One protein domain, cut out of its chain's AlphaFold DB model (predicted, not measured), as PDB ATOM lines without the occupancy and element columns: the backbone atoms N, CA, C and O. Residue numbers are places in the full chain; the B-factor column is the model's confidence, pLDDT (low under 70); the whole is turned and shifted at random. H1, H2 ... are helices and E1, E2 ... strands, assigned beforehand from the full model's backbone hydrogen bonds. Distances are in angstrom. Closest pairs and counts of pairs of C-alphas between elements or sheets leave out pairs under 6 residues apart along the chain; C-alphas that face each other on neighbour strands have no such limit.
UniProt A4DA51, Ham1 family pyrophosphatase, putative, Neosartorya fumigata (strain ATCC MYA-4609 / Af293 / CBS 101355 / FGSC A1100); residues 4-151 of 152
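What this domain is: This is residues 4 to 151 of the 152 residues of the protein "Ham1 family pyrophosphatase, putative" of Neosartorya fumigata (strain ATCC MYA-4609 / Af293 / CBS 101355 / FGSC A1100) (UniProt A4DA51). Picture one long, twisted sheet of five strands with H1 lying lengthwise over one face; the short helices H2 and H3 gather at one end of the sheet, and H4 sits off it toward the other end. The printed part has 148 residues with named elements in the order H1 E1 E2 H2 H3 E3 E4 E5 H4; the class is mixed, in two layers, H1 on one face of the sheet. The sheet's order is E2 E1 E3 E4 E5, all antiparallel. The whole is compact, with a radius of gyration of the C-alphas of 16.9 A, and elongated, spanning 54 by 27 by 27 A.

How they stand to each other: Start at H1, residues 4 to 19, over E1, residues 23 to 32, and E3, residues 65 to 75, at a height over the sheet of 7.0 A; its closest C-alphas to E1 are Ala 12 and Thr 25, 5.6 A. E2, residues 38 to 40, forms a hairpin with E1; N 40 and O 30 are 2.9 A apart. H2, residues 45 to 49, is close but not clearly touching H3, residues 51 to 60, which only grazes the sheet. E2, H2, H3 and E3 make a split strand-helix-strand unit, E1 between its strands, with a right-handed crossover. Between E1 and E3, N 27 and O 71 are 2.9 A apart. E3, E4, residues 83 to 93, and E5, residues 108 to 115, form a meander, each strand the antiparallel neighbour of the one before; look for N 70 and O 87 at 3.1 A, and N 92 and O 109 at 2.8 A. E5 bends by 78 degrees at residue 112. H4, residues 142 to 149, is not on the sheet. In H2, H3 and H4 every O i to N i+4 pair is within hydrogen-bond range, in H1 11 of 12.

Where its parts are: Find C-alpha 4 at (11.549, -41.152, -80.264); from there H1 runs 22.1 A. E1 measures 29.6 A, E3 32.9 A and E4 31.2 A. H4 ends at C-alpha 149, (13.403, -56.008, -106.083).

The domain as a whole: The C-alphas farthest apart, Ala 60 and Ala 150, are 55.2 A apart. The printed part has no cut; the links E4 to E5 and E5 to H4 are long. Expect pLDDT under 70 at residues 99 to 101 and 112 to 151.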
ATOM      1  N   THR A   4      12.111 -40.443 -79.112       88.62
ATOM      2  CA  THR A   4      11.549 -41.152 -80.264       88.62
ATOM      3  C   THR A   4      12.546 -42.121 -80.912       88.62
ATOM      4  O   THR A   4      12.169 -43.242 -81.223       88.62
ATOM      5  N   TYR A   5      13.843 -41.786 -81.027       91.19
ATOM      6  CA  TYR A   5      14.826 -42.724 -81.609       91.19
ATOM      7  C   TYR A   5      15.018 -43.978 -80.755       91.19
ATOM      8  O   TYR A   5      15.266 -45.054 -81.297       91.19
ATOM      9  N   LYS A   6      14.907 -43.841 -79.428       91.12
ATOM     10  CA  LYS A   6      15.033 -44.970 -78.497       91.12
ATOM     11  C   LYS A   6      13.876 -45.961 -78.642       91.12
ATOM     12  O   LYS A   6      14.047 -47.115 -78.270       91.12
ATOM     13  N   ASN A   7      12.753 -45.530 -79.218       90.38
ATOM     14  CA  ASN A   7      11.593 -46.377 -79.478       90.38
ATOM     15  C   ASN A   7      11.604 -46.908 -80.919       90.38
ATOM     16  O   ASN A   7      11.578 -48.117 -81.139       90.38
ATOM     17  N   THR A   8      11.711 -46.025 -81.914       92.12
ATOM     18  CA  THR A   8      11.477 -46.389 -83.320       92.12
ATOM     19  C   THR A   8      12.538 -47.340 -83.879       92.12
ATOM     20  O   THR A   8      12.197 -48.247 -84.643       92.12
ATOM     21  N   ILE A   9      13.814 -47.164 -83.498       93.19
ATOM     22  CA  ILE A   9      14.923 -47.987 -84.012       93.19
ATOM     23  C   ILE A   9      14.822 -49.430 -83.498       93.19
ATOM     24  O   ILE A   9      14.762 -50.334 -84.338       93.19
ATOM     25  N   PRO A  10      14.738 -49.691 -82.173       94.44
ATOM     26  CA  PRO A  10      14.572 -51.059 -81.691       94.44
ATOM     27  C   PRO A  10      13.298 -51.717 -82.223       94.44
ATOM     28  O   PRO A  10      13.337 -52.888 -82.593       94.44
ATOM     29  N   CYS A  11      12.194 -50.968 -82.349       93.94
ATOM     30  CA  CYS A  11      10.957 -51.475 -82.948       93.94
ATOM     31  C   CYS A  11      11.168 -51.980 -84.383       93.94
ATOM     32  O   CYS A  11      10.711 -53.077 -84.711       93.94
ATOM     33  N   ALA A  12      11.882 -51.229 -85.231       94.31
ATOM     34  CA  ALA A  12      12.188 -51.668 -86.595       94.31
ATOM     35  C   ALA A  12      13.028 -52.950 -86.608       94.31
ATOM     36  O   ALA A  12      12.731 -53.869 -87.370       94.31
ATOM     37  N   MET A  13      14.049 -53.025 -85.751       93.94
ATOM     38  CA  MET A  13      14.930 -54.191 -85.662       93.94
ATOM     39  C   MET A  13      14.174 -55.438 -85.192       93.94
ATOM     40  O   MET A  13      14.179 -56.454 -85.882       93.94
ATOM     41  N   ILE A  14      13.456 -55.345 -84.068       95.94
ATOM     42  CA  ILE A  14      12.667 -56.455 -83.510       95.94
ATOM     43  C   ILE A  14      11.630 -56.932 -84.527       95.94
ATOM     44  O   ILE A  14      11.432 -58.135 -84.715       95.94
ATOM     45  N   LYS A  15      10.962 -56.003 -85.215       95.69
ATOM     46  CA  LYS A  15       9.926 -56.365 -86.177       95.69
ATOM     47  C   LYS A  15      10.511 -56.995 -87.443       95.69
ATOM     48  O   LYS A  15       9.891 -57.911 -87.978       95.69
ATOM     49  N   ALA A  16      11.693 -56.571 -87.892       95.62
ATOM     50  CA  ALA A  16      12.391 -57.217 -89.002       95.62
ATOM     51  C   ALA A  16      12.737 -58.680 -88.677       95.62
ATOM     52  O   ALA A  16      12.507 -59.547 -89.522       95.62
ATOM     53  N   GLU A  17      13.187 -58.970 -87.448       96.19
ATOM     54  CA  GLU A  17      13.424 -60.341 -86.963       96.19
ATOM     55  C   GLU A  17      12.142 -61.188 -86.979       96.19
ATOM     56  O   GLU A  17      12.125 -62.303 -87.501       96.19
ATOM     57  N   GLN A  18      11.033 -60.642 -86.468       96.75
ATOM     58  CA  GLN A  18       9.743 -61.342 -86.421       96.75
ATOM     59  C   GLN A  18       9.171 -61.632 -87.812       96.75
ATOM     60  O   GLN A  18       8.634 -62.712 -88.053       96.75
ATOM     61  N   MET A  19       9.257 -60.656 -88.716       94.69
ATOM     62  CA  MET A  19       8.670 -60.745 -90.054       94.69
ATOM     63  C   MET A  19       9.587 -61.445 -91.059       94.69
ATOM     64  O   MET A  19       9.131 -61.784 -92.148       94.69
ATOM     65  N   LYS A  20      10.869 -61.646 -90.716       94.31
ATOM     66  CA  LYS A  20      11.912 -62.184 -91.606       94.31
ATOM     67  C   LYS A  20      11.972 -61.453 -92.954       94.31
ATOM     68  O   LYS A  20      12.169 -62.068 -93.998       94.31
ATOM     69  N   GLY A  21      11.784 -60.136 -92.933       88.12
ATOM     70  CA  GLY A  21      11.606 -59.345 -94.146       88.12
ATOM     71  C   GLY A  21      11.663 -57.837 -93.908       88.12
ATOM     72  O   GLY A  21      11.979 -57.400 -92.798       88.12
ATOM     73  N   PRO A  22      11.387 -57.036 -94.951       92.25
ATOM     74  CA  PRO A  22      11.443 -55.586 -94.866       92.25
ATOM     75  C   PRO A  22      10.335 -55.030 -93.970       92.25
ATOM     76  O   PRO A  22       9.174 -55.429 -94.066       92.25
ATOM     77  N   VAL A  23      10.693 -54.063 -93.128       93.69
ATOM     78  CA  VAL A  23       9.782 -53.393 -92.199       93.69
ATOM     79  C   VAL A  23      10.020 -51.890 -92.218       93.69
ATOM     80  O   VAL A  23      11.156 -51.420 -92.262       93.69
ATOM     81  N   LEU A  24       8.922 -51.140 -92.140       90.62
ATOM     82  CA  LEU A  24       8.909 -49.709 -91.878       90.62
ATOM     83  C   LEU A  24       8.158 -49.459 -90.569       90.62
ATOM     84  O   LEU A  24       6.995 -49.844 -90.452       90.62
ATOM     85  N   THR A  25       8.812 -48.815 -89.609       90.56
ATOM     86  CA  THR A  25       8.169 -48.277 -88.404       90.56
ATOM     87  C   THR A  25       8.176 -46.757 -88.448       90.56
ATOM     88  O   THR A  25       9.020 -46.148 -89.108       90.56
ATOM     89  N   GLU A  26       7.220 -46.147 -87.759       88.69
ATOM     90  CA  GLU A  26       7.068 -44.701 -87.654       88.69
ATOM     91  C   GLU A  26       6.587 -44.350 -86.247       88.69
ATOM     92  O   GLU A  26       5.628 -44.955 -85.775       88.69
ATOM     93  N   ASP A  27       7.223 -43.360 -85.623       90.31
ATOM     94  CA  ASP A  27       6.724 -42.703 -84.417       90.31
ATOM     95  C   ASP A  27       6.743 -41.184 -84.601       90.31
ATOM     96  O   ASP A  27       7.556 -40.617 -85.338       90.31
ATOM     97  N   SER A  28       5.853 -40.517 -83.874       87.38
ATOM     98  CA  SER A  28       5.771 -39.059 -83.800       87.38
ATOM     99  C   SER A  28       5.903 -38.590 -82.355       87.38
ATOM    100  O   SER A  28       5.625 -39.331 -81.414       87.38
ATOM    101  N   ALA A  29       6.354 -37.357 -82.182       90.00
ATOM    102  CA  ALA A  29       6.557 -36.727 -80.892       90.00
ATOM    103  C   ALA A  29       6.283 -35.229 -80.970       90.00
ATOM    104  O   ALA A  29       6.480 -34.595 -82.009       90.00
ATOM    105  N   LEU A  30       5.890 -34.666 -79.832       90.50
ATOM    106  CA  LEU A  30       5.914 -33.230 -79.607       90.50
ATOM    107  C   LEU A  30       6.992 -32.943 -78.567       90.50
ATOM    108  O   LEU A  30       6.966 -33.510 -77.480       90.50
ATOM    109  N   GLU A  31       7.964 -32.105 -78.907       91.50
ATOM    110  CA  GLU A  31       9.134 -31.863 -78.064       91.50
ATOM    111  C   GLU A  31       9.196 -30.404 -77.623       91.50
ATOM    112  O   GLU A  31       9.397 -29.505 -78.440       91.50
ATOM    113  N   PHE A  32       9.091 -30.167 -76.318       91.88
ATOM    114  CA  PHE A  32       9.366 -28.860 -75.731       91.88
ATOM    115  C   PHE A  32      10.815 -28.821 -75.253       91.88
ATOM    116  O   PHE A  32      11.174 -29.441 -74.249       91.88
ATOM    117  N   LEU A  33      11.674 -28.100 -75.978       88.69
ATOM    118  CA  LEU A  33      13.112 -28.046 -75.676       88.69
ATOM    119  C   LEU A  33      13.392 -27.498 -74.270       88.69
ATOM    120  O   LEU A  33      14.315 -27.971 -73.612       88.69
ATOM    121  N   ALA A  34      12.554 -26.573 -73.791       92.12
ATOM    122  CA  ALA A  34      12.641 -25.996 -72.450       92.12
ATOM    123  C   ALA A  34      12.525 -27.036 -71.317       92.12
ATOM    124  O   ALA A  34      13.066 -26.820 -70.238       92.12
ATOM    125  N   ILE A  35      11.880 -28.185 -71.564       92.00
ATOM    126  CA  ILE A  35      11.772 -29.301 -70.605       92.00
ATOM    127  C   ILE A  35      12.373 -30.593 -71.165       92.00
ATOM    128  O   ILE A  35      11.815 -31.683 -71.029       92.00
ATOM    129  N   ASN A  36      13.535 -30.474 -71.810       90.50
ATOM    130  CA  ASN A  36      14.316 -31.606 -72.320       90.50
ATOM    131  C   ASN A  36      13.548 -32.506 -73.307       90.50
ATOM    132  O   ASN A  36      13.783 -33.712 -73.377       90.50
ATOM    133  N   GLY A  37      12.640 -31.916 -74.087       90.88
ATOM    134  CA  GLY A  37      11.899 -32.602 -75.142       90.88
ATOM    135  C   GLY A  37      10.676 -33.383 -74.666       90.88
ATOM    136  O   GLY A  37      10.082 -34.089 -75.472       90.88
ATOM    137  N   LEU A  38      10.269 -33.263 -73.399       92.31
ATOM    138  CA  LEU A  38       8.998 -33.824 -72.930       92.31
ATOM    139  C   LEU A  38       7.800 -33.079 -73.560       92.31
ATOM    140  O   LEU A  38       7.934 -31.889 -73.832       92.31
ATOM    141  N   PRO A  39       6.654 -33.747 -73.815       92.06
ATOM    142  CA  PRO A  39       6.374 -35.150 -73.499       92.06
ATOM    143  C   PRO A  39       7.042 -36.124 -74.483       92.06
ATOM    144  O   PRO A  39       7.091 -37.327 -74.233       92.06
ATOM    145  N   GLY A  40       7.581 -35.626 -75.595       92.00
ATOM    146  CA  GLY A  40       8.258 -36.429 -76.600       92.00
ATOM    147  C   GLY A  40       7.278 -37.415 -77.240       92.00
ATOM    148  O   GLY A  40       6.201 -36.995 -77.664       92.00
ATOM    149  N   PRO A  41       7.603 -38.717 -77.327       91.50
ATOM    150  CA  PRO A  41       6.721 -39.726 -77.917       91.50
ATOM    151  C   PRO A  41       5.479 -40.024 -77.061       91.50
ATOM    152  O   PRO A  41       4.560 -40.693 -77.524       91.50
ATOM    153  N   TYR A  42       5.408 -39.526 -75.824       91.44
ATOM    154  CA  TYR A  42       4.275 -39.744 -74.920       91.44
ATOM    155  C   TYR A  42       3.144 -38.732 -75.148       91.44
ATOM    156  O   TYR A  42       2.514 -38.258 -74.204       91.44
ATOM    157  N   VAL A  43       2.867 -38.401 -76.413       88.69
ATOM    158  CA  VAL A  43       1.840 -37.416 -76.796       88.69
ATOM    159  C   VAL A  43       0.428 -37.800 -76.328       88.69
ATOM    160  O   VAL A  43      -0.432 -36.946 -76.167       88.69
ATOM    161  N   TYR A  44       0.206 -39.075 -76.016       87.69
ATOM    162  CA  TYR A  44      -1.038 -39.608 -75.460       87.69
ATOM    163  C   TYR A  44      -1.333 -39.165 -74.021       87.69
ATOM    164  O   TYR A  44      -2.402 -39.460 -73.499       87.69
ATOM    165  N   VAL A  45      -0.429 -38.432 -73.363       90.75
ATOM    166  CA  VAL A  45      -0.688 -37.866 -72.028       90.75
ATOM    167  C   VAL A  45      -1.930 -36.959 -71.999       90.75
ATOM    168  O   VAL A  45      -2.579 -36.823 -70.966       90.75
ATOM    169  N   THR A  46      -2.327 -36.387 -73.141       88.81
ATOM    170  CA  THR A  46      -3.581 -35.627 -73.271       88.81
ATOM    171  C   THR A  46      -4.828 -36.490 -73.103       88.81
ATOM    172  O   THR A  46      -5.871 -35.963 -72.730       88.81
ATOM    173  N   GLU A  47      -4.754 -37.795 -73.380       88.44
ATOM    174  CA  GLU A  47      -5.876 -38.721 -73.186       88.44
ATOM    175  C   GLU A  47      -6.075 -39.056 -71.706       88.44
ATOM    176  O   GLU A  47      -7.205 -39.251 -71.267       88.44
ATOM    177  N   THR A  48      -4.990 -39.093 -70.926       90.81
ATOM    178  CA  THR A  48      -5.039 -39.425 -69.497       90.81
ATOM    179  C   THR A  48      -5.268 -38.205 -68.614       90.81
ATOM    180  O   THR A  48      -6.095 -38.260 -67.708       90.81
ATOM    181  N   LEU A  49      -4.560 -37.100 -68.863       90.81
ATOM    182  CA  LEU A  49      -4.675 -35.869 -68.072       90.81
ATOM    183  C   LEU A  49      -5.758 -34.920 -68.596       90.81
ATOM    184  O   LEU A  49      -6.200 -34.027 -67.878       90.81
ATOM    185  N   GLY A  50      -6.197 -35.106 -69.840       89.00
ATOM    186  CA  GLY A  50      -7.064 -34.165 -70.532       89.00
ATOM    187  C   GLY A  50      -6.277 -33.021 -71.178       89.00
ATOM    188  O   GLY A  50      -5.303 -32.497 -70.639       89.00
ATOM    189  N   LEU A  51      -6.738 -32.605 -72.356       88.31
ATOM    190  CA  LEU A  51      -6.095 -31.573 -73.173       88.31
ATOM    191  C   LEU A  51      -5.897 -30.238 -72.429       88.31
ATOM    192  O   LEU A  51      -4.835 -29.629 -72.533       88.31
ATOM    193  N   TYR A  52      -6.910 -29.789 -71.683       88.62
ATOM    194  CA  TYR A  52      -6.871 -28.510 -70.967       88.62
ATOM    195  C   TYR A  52      -5.844 -28.510 -69.834       88.62
ATOM    196  O   TYR A  52      -5.074 -27.564 -69.733       88.62
ATOM    197  N   ALA A  53      -5.770 -29.584 -69.043       90.94
ATOM    198  CA  ALA A  53      -4.792 -29.695 -67.961       90.94
ATOM    199  C   ALA A  53      -3.354 -29.699 -68.501       90.94
ATOM    200  O   ALA A  53      -2.461 -29.069 -67.940       90.94
ATOM    201  N   VAL A  54      -3.134 -30.375 -69.632       90.56
ATOM    202  CA  VAL A  54      -1.838 -30.366 -70.317       90.56
ATOM    203  C   VAL A  54      -1.494 -28.964 -70.822       90.56
ATOM    204  O   VAL A  54      -0.369 -28.508 -70.634       90.56
ATOM    205  N   GLN A  55      -2.443 -28.252 -71.435       88.81
ATOM    206  CA  GLN A  55      -2.207 -26.886 -71.903       88.81
ATOM    207  C   GLN A  55      -1.921 -25.920 -70.744       88.81
ATOM    208  O   GLN A  55      -0.993 -25.119 -70.846       88.81
ATOM    209  N   GLU A  56      -2.662 -26.033 -69.642       90.62
ATOM    210  CA  GLU A  56      -2.447 -25.246 -68.428       90.62
ATOM    211  C   GLU A  56      -1.056 -25.500 -67.841       90.62
ATOM    212  O   GLU A  56      -0.351 -24.547 -67.522       90.62
ATOM    213  N   PHE A  57      -0.610 -26.759 -67.792       91.50
ATOM    214  CA  PHE A  57       0.736 -27.118 -67.342       91.50
ATOM    215  C   PHE A  57       1.831 -26.396 -68.142       91.50
ATOM    216  O   PHE A  57       2.718 -25.778 -67.555       91.50
ATOM    217  N   TYR A  58       1.762 -26.423 -69.477       90.88
ATOM    218  CA  TYR A  58       2.742 -25.723 -70.319       90.88
ATOM    219  C   TYR A  58       2.646 -24.202 -70.187       90.88
ATOM    220  O   TYR A  58       3.673 -23.525 -70.131       90.88
ATOM    221  N   SER A  59       1.426 -23.670 -70.084       89.81
ATOM    222  CA  SER A  59       1.191 -22.240 -69.891       89.81
ATOM    223  C   SER A  59       1.738 -21.741 -68.553       89.81
ATOM    224  O   SER A  59       2.320 -20.664 -68.510       89.81
ATOM    225  N   ALA A  60       1.583 -22.515 -67.475       92.81
ATOM    226  CA  ALA A  60       2.084 -22.179 -66.143       92.81
ATOM    227  C   ALA A  60       3.619 -22.190 -66.067       92.81
ATOM    228  O   ALA A  60       4.200 -21.481 -65.251       92.81
ATOM    229  N   LEU A  61       4.276 -22.973 -66.930       92.81
ATOM    230  CA  LEU A  61       5.730 -22.957 -67.100       92.81
ATOM    231  C   LEU A  61       6.213 -21.866 -68.069       92.81
ATOM    232  O   LEU A  61       7.413 -21.763 -68.298       92.81
ATOM    233  N   GLU A  62       5.298 -21.085 -68.653       93.19
ATOM    234  CA  GLU A  62       5.584 -20.085 -69.691       93.19
ATOM    235  C   GLU A  62       6.279 -20.688 -70.930       93.19
ATOM    236  O   GLU A  62       7.047 -20.035 -71.635       93.19
ATOM    237  N   ILE A  63       5.991 -21.961 -71.221       91.81
ATOM    238  CA  ILE A  63       6.569 -22.698 -72.344       91.81
ATOM    239  C   ILE A  63       5.554 -22.757 -73.483       91.81
ATOM    240  O   ILE A  63       4.515 -23.412 -73.383       91.81
ATOM    241  N   THR A  64       5.895 -22.127 -74.604       90.06
ATOM    242  CA  THR A  64       5.047 -22.115 -75.807       90.06
ATOM    243  C   THR A  64       5.726 -22.739 -77.018       90.06
ATOM    244  O   THR A  64       5.082 -23.470 -77.770       90.06
ATOM    245  N   ASP A  65       7.030 -22.525 -77.185       91.31
ATOM    246  CA  ASP A  65       7.790 -23.080 -78.303       91.31
ATOM    247  C   ASP A  65       7.944 -24.603 -78.196       91.31
ATOM    248  O   ASP A  65       8.439 -25.150 -77.204       91.31
ATOM    249  N   CYS A  66       7.566 -25.297 -79.267       90.25
ATOM    250  CA  CYS A  66       7.688 -26.741 -79.388       90.25
ATOM    251  C   CYS A  66       8.122 -27.162 -80.792       90.25
ATOM    252  O   CYS A  66       8.039 -26.422 -81.771       90.25
ATOM    253  N   VAL A  67       8.600 -28.395 -80.898       88.31
ATOM    254  CA  VAL A  67       8.973 -29.011 -82.164       88.31
ATOM    255  C   VAL A  67       8.091 -30.225 -82.380       88.31
ATOM    256  O   VAL A  67       8.102 -31.163 -81.587       88.31
ATOM    257  N   SER A  68       7.357 -30.233 -83.488       86.50
ATOM    258  CA  SER A  68       6.783 -31.473 -84.000       86.50
ATOM    259  C   SER A  68       7.892 -32.303 -84.621       86.50
ATOM    260  O   SER A  68       8.568 -31.845 -85.546       86.50
ATOM    261  N   PHE A  69       8.082 -33.513 -84.116       86.19
ATOM    262  CA  PHE A  69       9.103 -34.444 -84.566       86.19
ATOM    263  C   PHE A  69       8.452 -35.724 -85.079       86.19
ATOM    264  O   PHE A  69       7.539 -36.260 -84.458       86.19
ATOM    265  N   TRP A  70       8.952 -36.248 -86.192       86.25
ATOM    266  CA  TRP A  70       8.608 -37.592 -86.642       86.25
ATOM    267  C   TRP A  70       9.861 -38.331 -87.083       86.25
ATOM    268  O   TRP A  70      10.812 -37.735 -87.603       86.25
ATOM    269  N   LEU A  71       9.838 -39.642 -86.885       88.19
ATOM    270  CA  LEU A  71      10.909 -40.549 -87.252       88.19
ATOM    271  C   LEU A  71      10.308 -41.797 -87.878       88.19
ATOM    272  O   LEU A  71       9.466 -42.458 -87.282       88.19
ATOM    273  N   CYS A  72      10.797 -42.147 -89.059       89.25
ATOM    274  CA  CYS A  72      10.583 -43.444 -89.670       89.25
ATOM    275  C   CYS A  72      11.898 -44.221 -89.683       89.25
ATOM    276  O   CYS A  72      12.943 -43.673 -90.043       89.25
ATOM    277  N   ALA A  73      11.837 -45.508 -89.363       91.81
ATOM    278  CA  ALA A  73      12.967 -46.420 -89.466       91.81
ATOM    279  C   ALA A  73      12.618 -47.560 -90.428       91.81
ATOM    280  O   ALA A  73      11.656 -48.299 -90.225       91.81
ATOM    281  N   PHE A  74      13.399 -47.689 -91.499       91.69
ATOM    282  CA  PHE A  74      13.245 -48.751 -92.488       91.69
ATOM    283  C   PHE A  74      14.371 -49.769 -92.353       91.69
ATOM    284  O   PHE A  74      15.523 -49.449 -92.646       91.69
ATOM    285  N   SER A  75      14.045 -51.004 -91.984       93.31
ATOM    286  CA  SER A  75      14.982 -52.125 -92.069       93.31
ATOM    287  C   SER A  75      14.607 -53.018 -93.245       93.31
ATOM    288  O   SER A  75      13.444 -53.370 -93.422       93.31
ATOM    289  N   SER A  76      15.583 -53.392 -94.075       91.12
ATOM    290  CA  SER A  76      15.325 -54.243 -95.242       91.12
ATOM    291  C   SER A  76      15.193 -55.728 -94.900       91.12
ATOM    292  O   SER A  76      14.616 -56.469 -95.690       91.12
ATOM    293  N   ARG A  77      15.793 -56.175 -93.788       91.94
ATOM    294  CA  ARG A  77      15.843 -57.579 -93.344       91.94
ATOM    295  C   ARG A  77      16.421 -57.684 -91.918       91.94
ATOM    296  O   ARG A  77      17.079 -56.731 -91.491       91.94
ATOM    297  N   PRO A  78      16.258 -58.836 -91.237       95.75
ATOM    298  CA  PRO A  78      16.964 -59.174 -89.997       95.75
ATOM    299  C   PRO A  78      18.443 -58.761 -89.964       95.75
ATOM    300  O   PRO A  78      19.145 -58.859 -90.976       95.75
ATOM    301  N   GLY A  79      18.908 -58.291 -88.807       90.88
ATOM    302  CA  GLY A  79      20.299 -57.884 -88.571       90.88
ATOM    303  C   GLY A  79      20.819 -56.658 -89.343       90.88
ATOM    304  O   GLY A  79      21.982 -56.297 -89.169       90.88
ATOM    305  N   VAL A  80      20.016 -56.001 -90.193       90.38
ATOM    306  CA  VAL A  80      20.434 -54.785 -90.917       90.38
ATOM    307  C   VAL A  80      19.993 -53.535 -90.167       90.38
ATOM    308  O   VAL A  80      18.807 -53.363 -89.866       90.38
ATOM    309  N   GLU A  81      20.953 -52.639 -89.927       90.44
ATOM    310  CA  GLU A  81      20.699 -51.360 -89.273       90.44
ATOM    311  C   GLU A  81      19.692 -50.511 -90.077       90.44
ATOM    312  O   GLU A  81      19.851 -50.357 -91.297       90.44
ATOM    313  N   PRO A  82      18.629 -49.986 -89.434       91.94
ATOM    314  CA  PRO A  82      17.585 -49.267 -90.148       91.94
ATOM    315  C   PRO A  82      18.070 -47.963 -90.788       91.94
ATOM    316  O   PRO A  82      18.776 -47.161 -90.181       91.94
ATOM    317  N   VAL A  83      17.590 -47.689 -91.999       89.25
ATOM    318  CA  VAL A  83      17.698 -46.366 -92.616       89.25
ATOM    319  C   VAL A  83      16.669 -45.448 -91.969       89.25
ATOM    320  O   VAL A  83      15.470 -45.733 -92.004       89.25
ATOM    321  N   LEU A  84      17.140 -44.335 -91.413       86.75
ATOM    322  CA  LEU A  84      16.293 -43.365 -90.732       86.75
ATOM    323  C   LEU A  84      15.868 -42.234 -91.665       86.75
ATOM    324  O   LEU A  84      16.665 -41.675 -92.429       86.75
ATOM    325  N   PHE A  85      14.599 -41.876 -91.554       83.81
ATOM    326  CA  PHE A  85      14.016 -40.701 -92.173       83.81
ATOM    327  C   PHE A  85      13.353 -39.889 -91.078       83.81
ATOM    328  O   PHE A  85      12.532 -40.422 -90.340       83.81
ATOM    329  N   GLN A  86      13.685 -38.613 -90.961       83.19
ATOM    330  CA  GLN A  86      13.120 -37.783 -89.907       83.19
ATOM    331  C   GLN A  86      12.655 -36.446 -90.457       83.19
ATOM    332  O   GLN A  86      13.098 -35.989 -91.517       83.19
ATOM    333  N   GLY A  87      11.834 -35.767 -89.672       80.81
ATOM    334  CA  GLY A  87      11.680 -34.337 -89.832       80.81
ATOM    335  C   GLY A  87      11.265 -33.641 -88.554       80.81
ATOM    336  O   GLY A  87      10.858 -34.258 -87.569       80.81
ATOM    337  N   ARG A  88      11.473 -32.328 -88.579       84.56
ATOM    338  CA  ARG A  88      11.192 -31.408 -87.483       84.56
ATOM    339  C   ARG A  88      10.421 -30.227 -88.025       84.56
ATOM    340  O   ARG A  88      10.760 -29.728 -89.097       84.56
ATOM    341  N   VAL A  89       9.428 -29.755 -87.288       83.56
ATOM    342  CA  VAL A  89       8.735 -28.506 -87.602       83.56
ATOM    343  C   VAL A  89       8.680 -27.631 -86.365       83.56
ATOM    344  O   VAL A  89       8.119 -28.038 -85.347       83.56
ATOM    345  N   ASP A  90       9.243 -26.430 -86.478       86.56
ATOM    346  CA  ASP A  90       9.140 -25.413 -85.433       86.56
ATOM    347  C   ASP A  90       7.671 -24.994 -85.301       86.56
ATOM    348  O   ASP A  90       6.987 -24.733 -86.300       86.56
ATOM    349  N   SER A  91       7.177 -24.991 -84.071       86.38
ATOM    350  CA  SER A  91       5.756 -24.891 -83.761       86.38
ATOM    351  C   SER A  91       5.539 -24.228 -82.403       86.38
ATOM    352  O   SER A  91       6.488 -24.015 -81.650       86.38
ATOM    353  N   GLN A  92       4.291 -23.894 -82.087       88.19
ATOM    354  CA  GLN A  92       3.925 -23.292 -80.810       88.19
ATOM    355  C   GLN A  92       2.638 -23.887 -80.256       88.19
ATOM    356  O   GLN A  92       1.774 -24.341 -81.012       88.19
ATOM    357  N   THR A  93       2.505 -23.865 -78.933       87.25
ATOM    358  CA  THR A  93       1.219 -24.124 -78.297       87.25
ATOM    359  C   THR A  93       0.294 -22.928 -78.425       87.25
ATOM    360  O   THR A  93       0.713 -21.773 -78.442       87.25
ATOM    361  N   VAL A  94      -0.994 -23.224 -78.510       85.38
ATOM    362  CA  VAL A  94      -2.067 -22.235 -78.599       85.38
ATOM    363  C   VAL A  94      -3.195 -22.623 -77.654       85.38
ATOM    364  O   VAL A  94      -3.284 -23.765 -77.197       85.38
ATOM    365  N   THR A  95      -4.097 -21.682 -77.385       83.56
ATOM    366  CA  THR A  95      -5.374 -22.000 -76.741       83.56
ATOM    367  C   THR A  95      -6.090 -23.109 -77.529       83.56
ATOM    368  O   THR A  95      -6.075 -23.046 -78.763       83.56
ATOM    369  N   PRO A  96      -6.715 -24.101 -76.862       83.38
ATOM    370  CA  PRO A  96      -7.424 -25.186 -77.536       83.38
ATOM    371  C   PRO A  96      -8.422 -24.671 -78.582       83.38
ATOM    372  O   PRO A  96      -9.300 -23.865 -78.272       83.38
ATOM    373  N   ARG A  97      -8.301 -25.137 -79.830       81.81
ATOM    374  CA  ARG A  97      -9.187 -24.777 -80.947       81.81
ATOM    375  C   ARG A  97      -9.694 -26.024 -81.663       81.81
ATOM    376  O   ARG A  97      -8.914 -26.850 -82.125       81.81
ATOM    377  N   GLY A  98     -11.010 -26.084 -81.858       74.31
ATOM    378  CA  GLY A  98     -11.674 -27.182 -82.556       74.31
ATOM    379  C   GLY A  98     -11.850 -28.438 -81.697       74.31
ATOM    380  O   GLY A  98     -11.277 -28.576 -80.624       74.31
ATOM    381  N   SER A  99     -12.691 -29.349 -82.183       68.50
ATOM    382  CA  SER A  99     -12.989 -30.648 -81.556       68.50
ATOM    383  C   SER A  99     -12.470 -31.839 -82.369       68.50
ATOM    384  O   SER A  99     -12.711 -32.988 -82.012       68.50
ATOM    385  N   ASN A 100     -11.777 -31.565 -83.476       62.19
ATOM    386  CA  ASN A 100     -11.219 -32.559 -84.384       62.19
ATOM    387  C   ASN A 100      -9.696 -32.585 -84.240       62.19
ATOM    388  O   ASN A 100      -9.083 -31.532 -84.086       62.19
ATOM    389  N   GLY A 101      -9.093 -33.762 -84.374       67.94
ATOM    390  CA  GLY A 101      -7.645 -33.939 -84.282       67.94
ATOM    391  C   GLY A 101      -7.283 -35.097 -83.363       67.94
ATOM    392  O   GLY A 101      -8.154 -35.823 -82.883       67.94
ATOM    393  N   PHE A 102      -5.990 -35.281 -83.153       74.81
ATOM    394  CA  PHE A 102      -5.422 -36.336 -82.337       74.81
ATOM    395  C   PHE A 102      -4.401 -35.761 -81.350       74.81
ATOM    396  O   PHE A 102      -3.578 -34.921 -81.711       74.81
ATOM    397  N   ALA A 103      -4.445 -36.231 -80.101       84.62
ATOM    398  CA  ALA A 103      -3.545 -35.806 -79.032       84.62
ATOM    399  C   ALA A 103      -3.440 -34.268 -78.897       84.62
ATOM    400  O   ALA A 103      -4.410 -33.601 -78.535       84.62
ATOM    401  N   PHE A 104      -2.271 -33.705 -79.207       85.06
ATOM    402  CA  PHE A 104      -1.956 -32.283 -79.064       85.06
ATOM    403  C   PHE A 104      -2.488 -31.392 -80.195       85.06
ATOM    404  O   PHE A 104      -2.387 -30.173 -80.072       85.06
ATOM    405  N   ASP A 105      -3.065 -31.956 -81.265       83.25
ATOM    406  CA  ASP A 105      -3.533 -31.195 -82.436       83.25
ATOM    407  C   ASP A 105      -4.343 -29.928 -82.081       83.25
ATOM    408  O   ASP A 105      -4.069 -28.877 -82.665       83.25
ATOM    409  N   PRO A 106      -5.298 -29.942 -81.123       85.38
ATOM    410  CA  PRO A 106      -6.107 -28.752 -80.861       85.38
ATOM    411  C   PRO A 106      -5.352 -27.631 -80.130       85.38
ATOM    412  O   PRO A 106      -5.822 -26.495 -80.132       85.38
ATOM    413  N   ILE A 107      -4.207 -27.920 -79.501       83.25
ATOM    414  CA  ILE A 107      -3.385 -26.951 -78.747       83.25
ATOM    415  C   ILE A 107      -2.064 -26.638 -79.440       83.25
ATOM    416  O   ILE A 107      -1.141 -26.147 -78.800       83.25
ATOM    417  N   PHE A 108      -1.957 -26.925 -80.735       81.00
ATOM    418  CA  PHE A 108      -0.704 -26.882 -81.473       81.00
ATOM    419  C   PHE A 108      -0.847 -26.118 -82.795       81.00
ATOM    420  O   PHE A 108      -1.823 -26.274 -83.529       81.00
ATOM    421  N   GLU A 109       0.147 -25.292 -83.122       82.56
ATOM    422  CA  GLU A 109       0.205 -24.539 -84.371       82.56
ATOM    423  C   GLU A 109       1.607 -24.566 -84.988       82.56
ATOM    424  O   GLU A 109       2.613 -24.244 -84.357       82.56
ATOM    425  N   VAL A 110       1.670 -24.938 -86.268       80.56
ATOM    426  CA  VAL A 110       2.910 -24.978 -87.049       80.56
ATOM    427  C   VAL A 110       3.308 -23.572 -87.487       80.56
ATOM    428  O   VAL A 110       2.559 -22.908 -88.200       80.56
ATOM    429  N   GLN A 111       4.549 -23.176 -87.194       77.12
ATOM    430  CA  GLN A 111       5.114 -21.874 -87.581       77.12
ATOM    431  C   GLN A 111       5.723 -21.876 -89.002       77.12
ATOM    432  O   GLN A 111       6.500 -21.003 -89.387       77.12
ATOM    433  N   GLY A 112       5.401 -22.892 -89.811       58.59
ATOM    434  CA  GLY A 112       5.736 -22.982 -91.237       58.59
ATOM    435  C   GLY A 112       7.194 -23.328 -91.571       58.59
ATOM    436  O   GLY A 112       7.529 -23.439 -92.751       58.59
ATOM    437  N   ARG A 113       8.072 -23.541 -90.580       59.56
ATOM    438  CA  ARG A 113       9.486 -23.895 -90.806       59.56
ATOM    439  C   ARG A 113       9.732 -25.385 -90.599       59.56
ATOM    440  O   ARG A 113       9.872 -25.857 -89.475       59.56
ATOM    441  N   ILE A 114       9.833 -26.122 -91.705       61.84
ATOM    442  CA  ILE A 114      10.257 -27.527 -91.698       61.84
ATOM    443  C   ILE A 114      11.786 -27.580 -91.710       61.84
ATOM    444  O   ILE A 114      12.429 -27.156 -92.673       61.84
ATOM    445  N   ARG A 115      12.372 -28.145 -90.656       59.28
ATOM    446  CA  ARG A 115      13.801 -28.428 -90.549       59.28
ATOM    447  C   ARG A 115      14.079 -29.865 -90.986       59.28
ATOM    448  O   ARG A 115      13.437 -30.815 -90.535       59.28
ATOM    449  N   ARG A 116      15.067 -30.013 -91.867       57.62
ATOM    450  CA  ARG A 116      15.622 -31.304 -92.291       57.62
ATOM    451  C   ARG A 116      16.967 -31.496 -91.614       57.62
ATOM    452  O   ARG A 116      17.714 -30.536 -91.459       57.62
ATOM    453  N   ASP A 117      17.263 -32.726 -91.238       50.97
ATOM    454  CA  ASP A 117      18.578 -33.091 -90.728       50.97
ATOM    455  C   ASP A 117      19.420 -33.672 -91.861       50.97
ATOM    456  O   ASP A 117      18.928 -34.469 -92.664       50.97
ATOM    457  N   ALA A 118      20.680 -33.248 -91.927       45.00
ATOM    458  CA  ALA A 118      21.634 -33.642 -92.953       45.00
ATOM    459  C   ALA A 118      21.965 -35.146 -92.913       45.00
ATOM    460  O   ALA A 118      22.391 -35.699 -93.925       45.00
ATOM    461  N   GLN A 119      21.755 -35.812 -91.771       43.38
ATOM    462  CA  GLN A 119      22.093 -37.227 -91.569       43.38
ATOM    463  C   GLN A 119      20.991 -38.211 -91.998       43.38
ATOM    464  O   GLN A 119      21.219 -39.419 -92.024       43.38
ATOM    465  N   THR A 120      19.804 -37.722 -92.373       51.12
ATOM    466  CA  THR A 120      18.651 -38.566 -92.738       51.12
ATOM    467  C   THR A 120      18.134 -38.273 -94.137       51.12
ATOM    468  O   THR A 120      18.192 -37.142 -94.618       51.12
ATOM    469  N   LYS A 121      17.582 -39.292 -94.805       52.97
ATOM    470  CA  LYS A 121      16.956 -39.103 -96.121       52.97
ATOM    471  C   LYS A 121      15.667 -38.281 -95.976       52.97
ATOM    472  O   LYS A 121      14.918 -38.449 -95.019       52.97
ATOM    473  N   ALA A 122      15.424 -37.378 -96.928       44.66
ATOM    474  CA  ALA A 122      14.374 -36.365 -96.823       44.66
ATOM    475  C   ALA A 122      12.947 -36.954 -96.826       44.66
ATOM    476  O   ALA A 122      12.570 -37.661 -97.761       44.66
ATOM    477  N   CYS A 123      12.133 -36.571 -95.834       46.31
ATOM    478  CA  CYS A 123      10.674 -36.734 -95.833       46.31
ATOM    479  C   CYS A 123       9.973 -35.429 -96.239       46.31
ATOM    480  O   CYS A 123      10.432 -34.338 -95.903       46.31
ATOM    481  N   GLN A 124       8.842 -35.536 -96.943       42.09
ATOM    482  CA  GLN A 124       7.978 -34.399 -97.268       42.09
ATOM    483  C   GLN A 124       6.769 -34.359 -96.332       42.09
ATOM    484  O   GLN A 124       6.048 -35.340 -96.178       42.09
ATOM    485  N   ALA A 125       6.521 -33.191 -95.752       43.62
ATOM    486  CA  ALA A 125       5.287 -32.884 -95.054       43.62
ATOM    487  C   ALA A 125       4.139 -32.664 -96.038       43.62
ATOM    488  O   ALA A 125       4.312 -31.952 -97.028       43.62
ATOM    489  N   ARG A 126       2.949 -33.197 -95.748       39.94
ATOM    490  CA  ARG A 126       1.742 -32.877 -96.516       39.94
ATOM    491  C   ARG A 126       0.635 -32.463 -95.552       39.94
ATOM    492  O   ARG A 126       0.127 -33.277 -94.791       39.94
ATOM    493  N   SER A 127       0.286 -31.179 -95.565       39.62
ATOM    494  CA  SER A 127      -0.855 -30.670 -94.799       39.62
ATOM    495  C   SER A 127      -2.148 -31.225 -95.403       39.62
ATOM    496  O   SER A 127      -2.332 -31.162 -96.621       39.62
ATOM    497  N   LYS A 128      -3.029 -31.792 -94.566       37.75
ATOM    498  CA  LYS A 128      -4.410 -32.096 -94.972       37.75
ATOM    499  C   LYS A 128      -5.363 -30.940 -94.656       37.75
ATOM    500  O   LYS A 128      -6.381 -30.857 -95.322       37.75
ATOM    501  N   ASN A 129      -5.025 -30.073 -93.694       33.41
ATOM    502  CA  ASN A 129      -5.676 -28.792 -93.380       33.41
ATOM    503  C   ASN A 129      -4.740 -27.922 -92.511       33.41
ATOM    504  O   ASN A 129      -3.800 -28.450 -91.920       33.41
ATOM    505  N   LYS A 130      -5.017 -26.609 -92.383       35.69
ATOM    506  CA  LYS A 130      -4.199 -25.623 -91.625       35.69
ATOM    507  C   LYS A 130      -3.874 -26.018 -90.167       35.69
ATOM    508  O   LYS A 130      -2.943 -25.462 -89.603       35.69
ATOM    509  N   VAL A 131      -4.622 -26.960 -89.589       34.28
ATOM    510  CA  VAL A 131      -4.538 -27.366 -88.174       34.28
ATOM    511  C   VAL A 131      -4.110 -28.833 -87.998       34.28
ATOM    512  O   VAL A 131      -3.544 -29.176 -86.974       34.28
ATOM    513  N   ILE A 132      -4.312 -29.701 -89.001       37.47
ATOM    514  CA  ILE A 132      -4.041 -31.147 -88.885       37.47
ATOM    515  C   ILE A 132      -3.002 -31.554 -89.930       37.47
ATOM    516  O   ILE A 132      -3.268 -31.575 -91.143       37.47
ATOM    517  N   TYR A 133      -1.813 -31.914 -89.454       44.19
ATOM    518  CA  TYR A 133      -0.728 -32.422 -90.283       44.19
ATOM    519  C   TYR A 133      -0.652 -33.941 -90.142       44.19
ATOM    520  O   TYR A 133      -0.181 -34.466 -89.142       44.19
ATOM    521  N   ARG A 134      -1.085 -34.666 -91.178       41.44
ATOM    522  CA  ARG A 134      -0.716 -36.076 -91.335       41.44
ATOM    523  C   ARG A 134       0.546 -36.121 -92.178       41.44
ATOM    524  O   ARG A 134       0.473 -36.001 -93.401       41.44
ATOM    525  N   TRP A 135       1.692 -36.257 -91.530       45.88
ATOM    526  CA  TRP A 135       2.974 -36.366 -92.213       45.88
ATOM    527  C   TRP A 135       2.968 -37.658 -93.029       45.88
ATOM    528  O   TRP A 135       2.726 -38.744 -92.516       45.88
ATOM    529  N   THR A 136       3.106 -37.538 -94.346       35.25
ATOM    530  CA  THR A 136       3.167 -38.697 -95.234       35.25
ATOM    531  C   THR A 136       4.605 -38.882 -95.662       35.25
ATOM    532  O   THR A 136       5.097 -38.143 -96.516       35.25
ATOM    533  N   THR A 137       5.276 -39.887 -95.115       35.81
ATOM    534  CA  THR A 137       6.608 -40.264 -95.578       35.81
ATOM    535  C   THR A 137       6.505 -40.874 -96.975       35.81
ATOM    536  O   THR A 137       6.191 -42.048 -97.158       35.81
ATOM    537  N   ARG A 138       6.744 -40.056 -98.007       31.23
ATOM    538  CA  ARG A 138       6.908 -40.545 -99.379       31.23
ATOM    539  C   ARG A 138       8.346 -41.036 -99.526       31.23
ATOM    540  O   ARG A 138       9.243 -40.252 -99.829       31.23
ATOM    541  N   ILE A 139       8.568 -42.329 -99.291       34.22
ATOM    542  CA  ILE A 139       9.871 -42.971 -99.508       34.22
ATOM    543  C   ILE A 139      10.129 -43.026-101.020       34.22
ATOM    544  O   ILE A 139       9.841 -44.014-101.683       34.22
ATOM    545  N   SER A 140      10.676 -41.949-101.583       34.44
ATOM    546  CA  SER A 140      11.248 -41.937-102.937       34.44
ATOM    547  C   SER A 140      12.737 -42.278-102.873       34.44
ATOM    548  O   SER A 140      13.598 -41.586-103.400       34.44
ATOM    549  N   CYS A 141      13.082 -43.350-102.161       35.56
ATOM    550  CA  CYS A 141      14.448 -43.842-102.194       35.56
ATOM    551  C   CYS A 141      14.587 -44.757-103.415       35.56
ATOM    552  O   CYS A 141      14.212 -45.926-103.344       35.56
ATOM    553  N   GLN A 142      15.157 -44.235-104.509       36.22
ATOM    554  CA  GLN A 142      15.526 -45.021-105.701       36.22
ATOM    555  C   GLN A 142      16.355 -46.274-105.332       36.22
ATOM    556  O   GLN A 142      16.221 -47.320-105.960       36.22
ATOM    557  N   ASN A 143      17.123 -46.216-104.233       36.75
ATOM    558  CA  ASN A 143      17.893 -47.348-103.702       36.75
ATOM    559  C   ASN A 143      17.098 -48.315-102.797       36.75
ATOM    560  O   ASN A 143      17.582 -49.415-102.542       36.75
ATOM    561  N   CYS A 144      15.916 -47.947-102.284       38.25
ATOM    562  CA  CYS A 144      15.072 -48.869-101.505       38.25
ATOM    563  C   CYS A 144      14.209 -49.737-102.422       38.25
ATOM    564  O   CYS A 144      14.077 -50.926-102.157       38.25
ATOM    565  N   SER A 145      13.685 -49.182-103.522       35.38
ATOM    566  CA  SER A 145      12.974 -49.964-104.544       35.38
ATOM    567  C   SER A 145      13.905 -50.951-105.251       35.38
ATOM    568  O   SER A 145      13.556 -52.118-105.393       35.38
ATOM    569  N   ALA A 146      15.127 -50.524-105.595       32.56
ATOM    570  CA  ALA A 146      16.116 -51.388-106.244       32.56
ATOM    571  C   ALA A 146      16.609 -52.538-105.341       32.56
ATOM    572  O   ALA A 146      16.859 -53.636-105.825       32.56
ATOM    573  N   ARG A 147      16.716 -52.326-104.018       35.06
ATOM    574  CA  ARG A 147      17.102 -53.390-103.069       35.06
ATOM    575  C   ARG A 147      15.950 -54.312-102.673       35.06
ATOM    576  O   ARG A 147      16.209 -55.470-102.372       35.06
ATOM    577  N   ALA A 148      14.708 -53.827-102.685       32.38
ATOM    578  CA  ALA A 148      13.534 -54.666-102.452       32.38
ATOM    579  C   ALA A 148      13.255 -55.610-103.638       32.38
ATOM    580  O   ALA A 148      12.851 -56.744-103.418       32.38
ATOM    581  N   GLN A 149      13.528 -55.176-104.875       31.91
ATOM    582  CA  GLN A 149      13.403 -56.008-106.083       31.91
ATOM    583  C   GLN A 149      14.569 -56.989-106.287       31.91
ATOM    584  O   GLN A 149      14.435 -57.943-107.037       31.91
ATOM    585  N   ALA A 150      15.708 -56.787-105.617       29.45
ATOM    586  CA  ALA A 150      16.864 -57.688-105.690       29.45
ATOM    587  C   ALA A 150      16.804 -58.861-104.684       29.45
ATOM    588  O   ALA A 150      17.780 -59.594-104.542       29.45
ATOM    589  N   LEU A 151      15.699 -59.002-103.944       33.31
ATOM    590  CA  LEU A 151      15.483 -60.038-102.923       33.31
ATOM    591  C   LEU A 151      14.229 -60.894-103.195       33.31
ATOM    592  O   LEU A 151      13.767 -61.587-102.289       33.31
TER     593      LEU A 151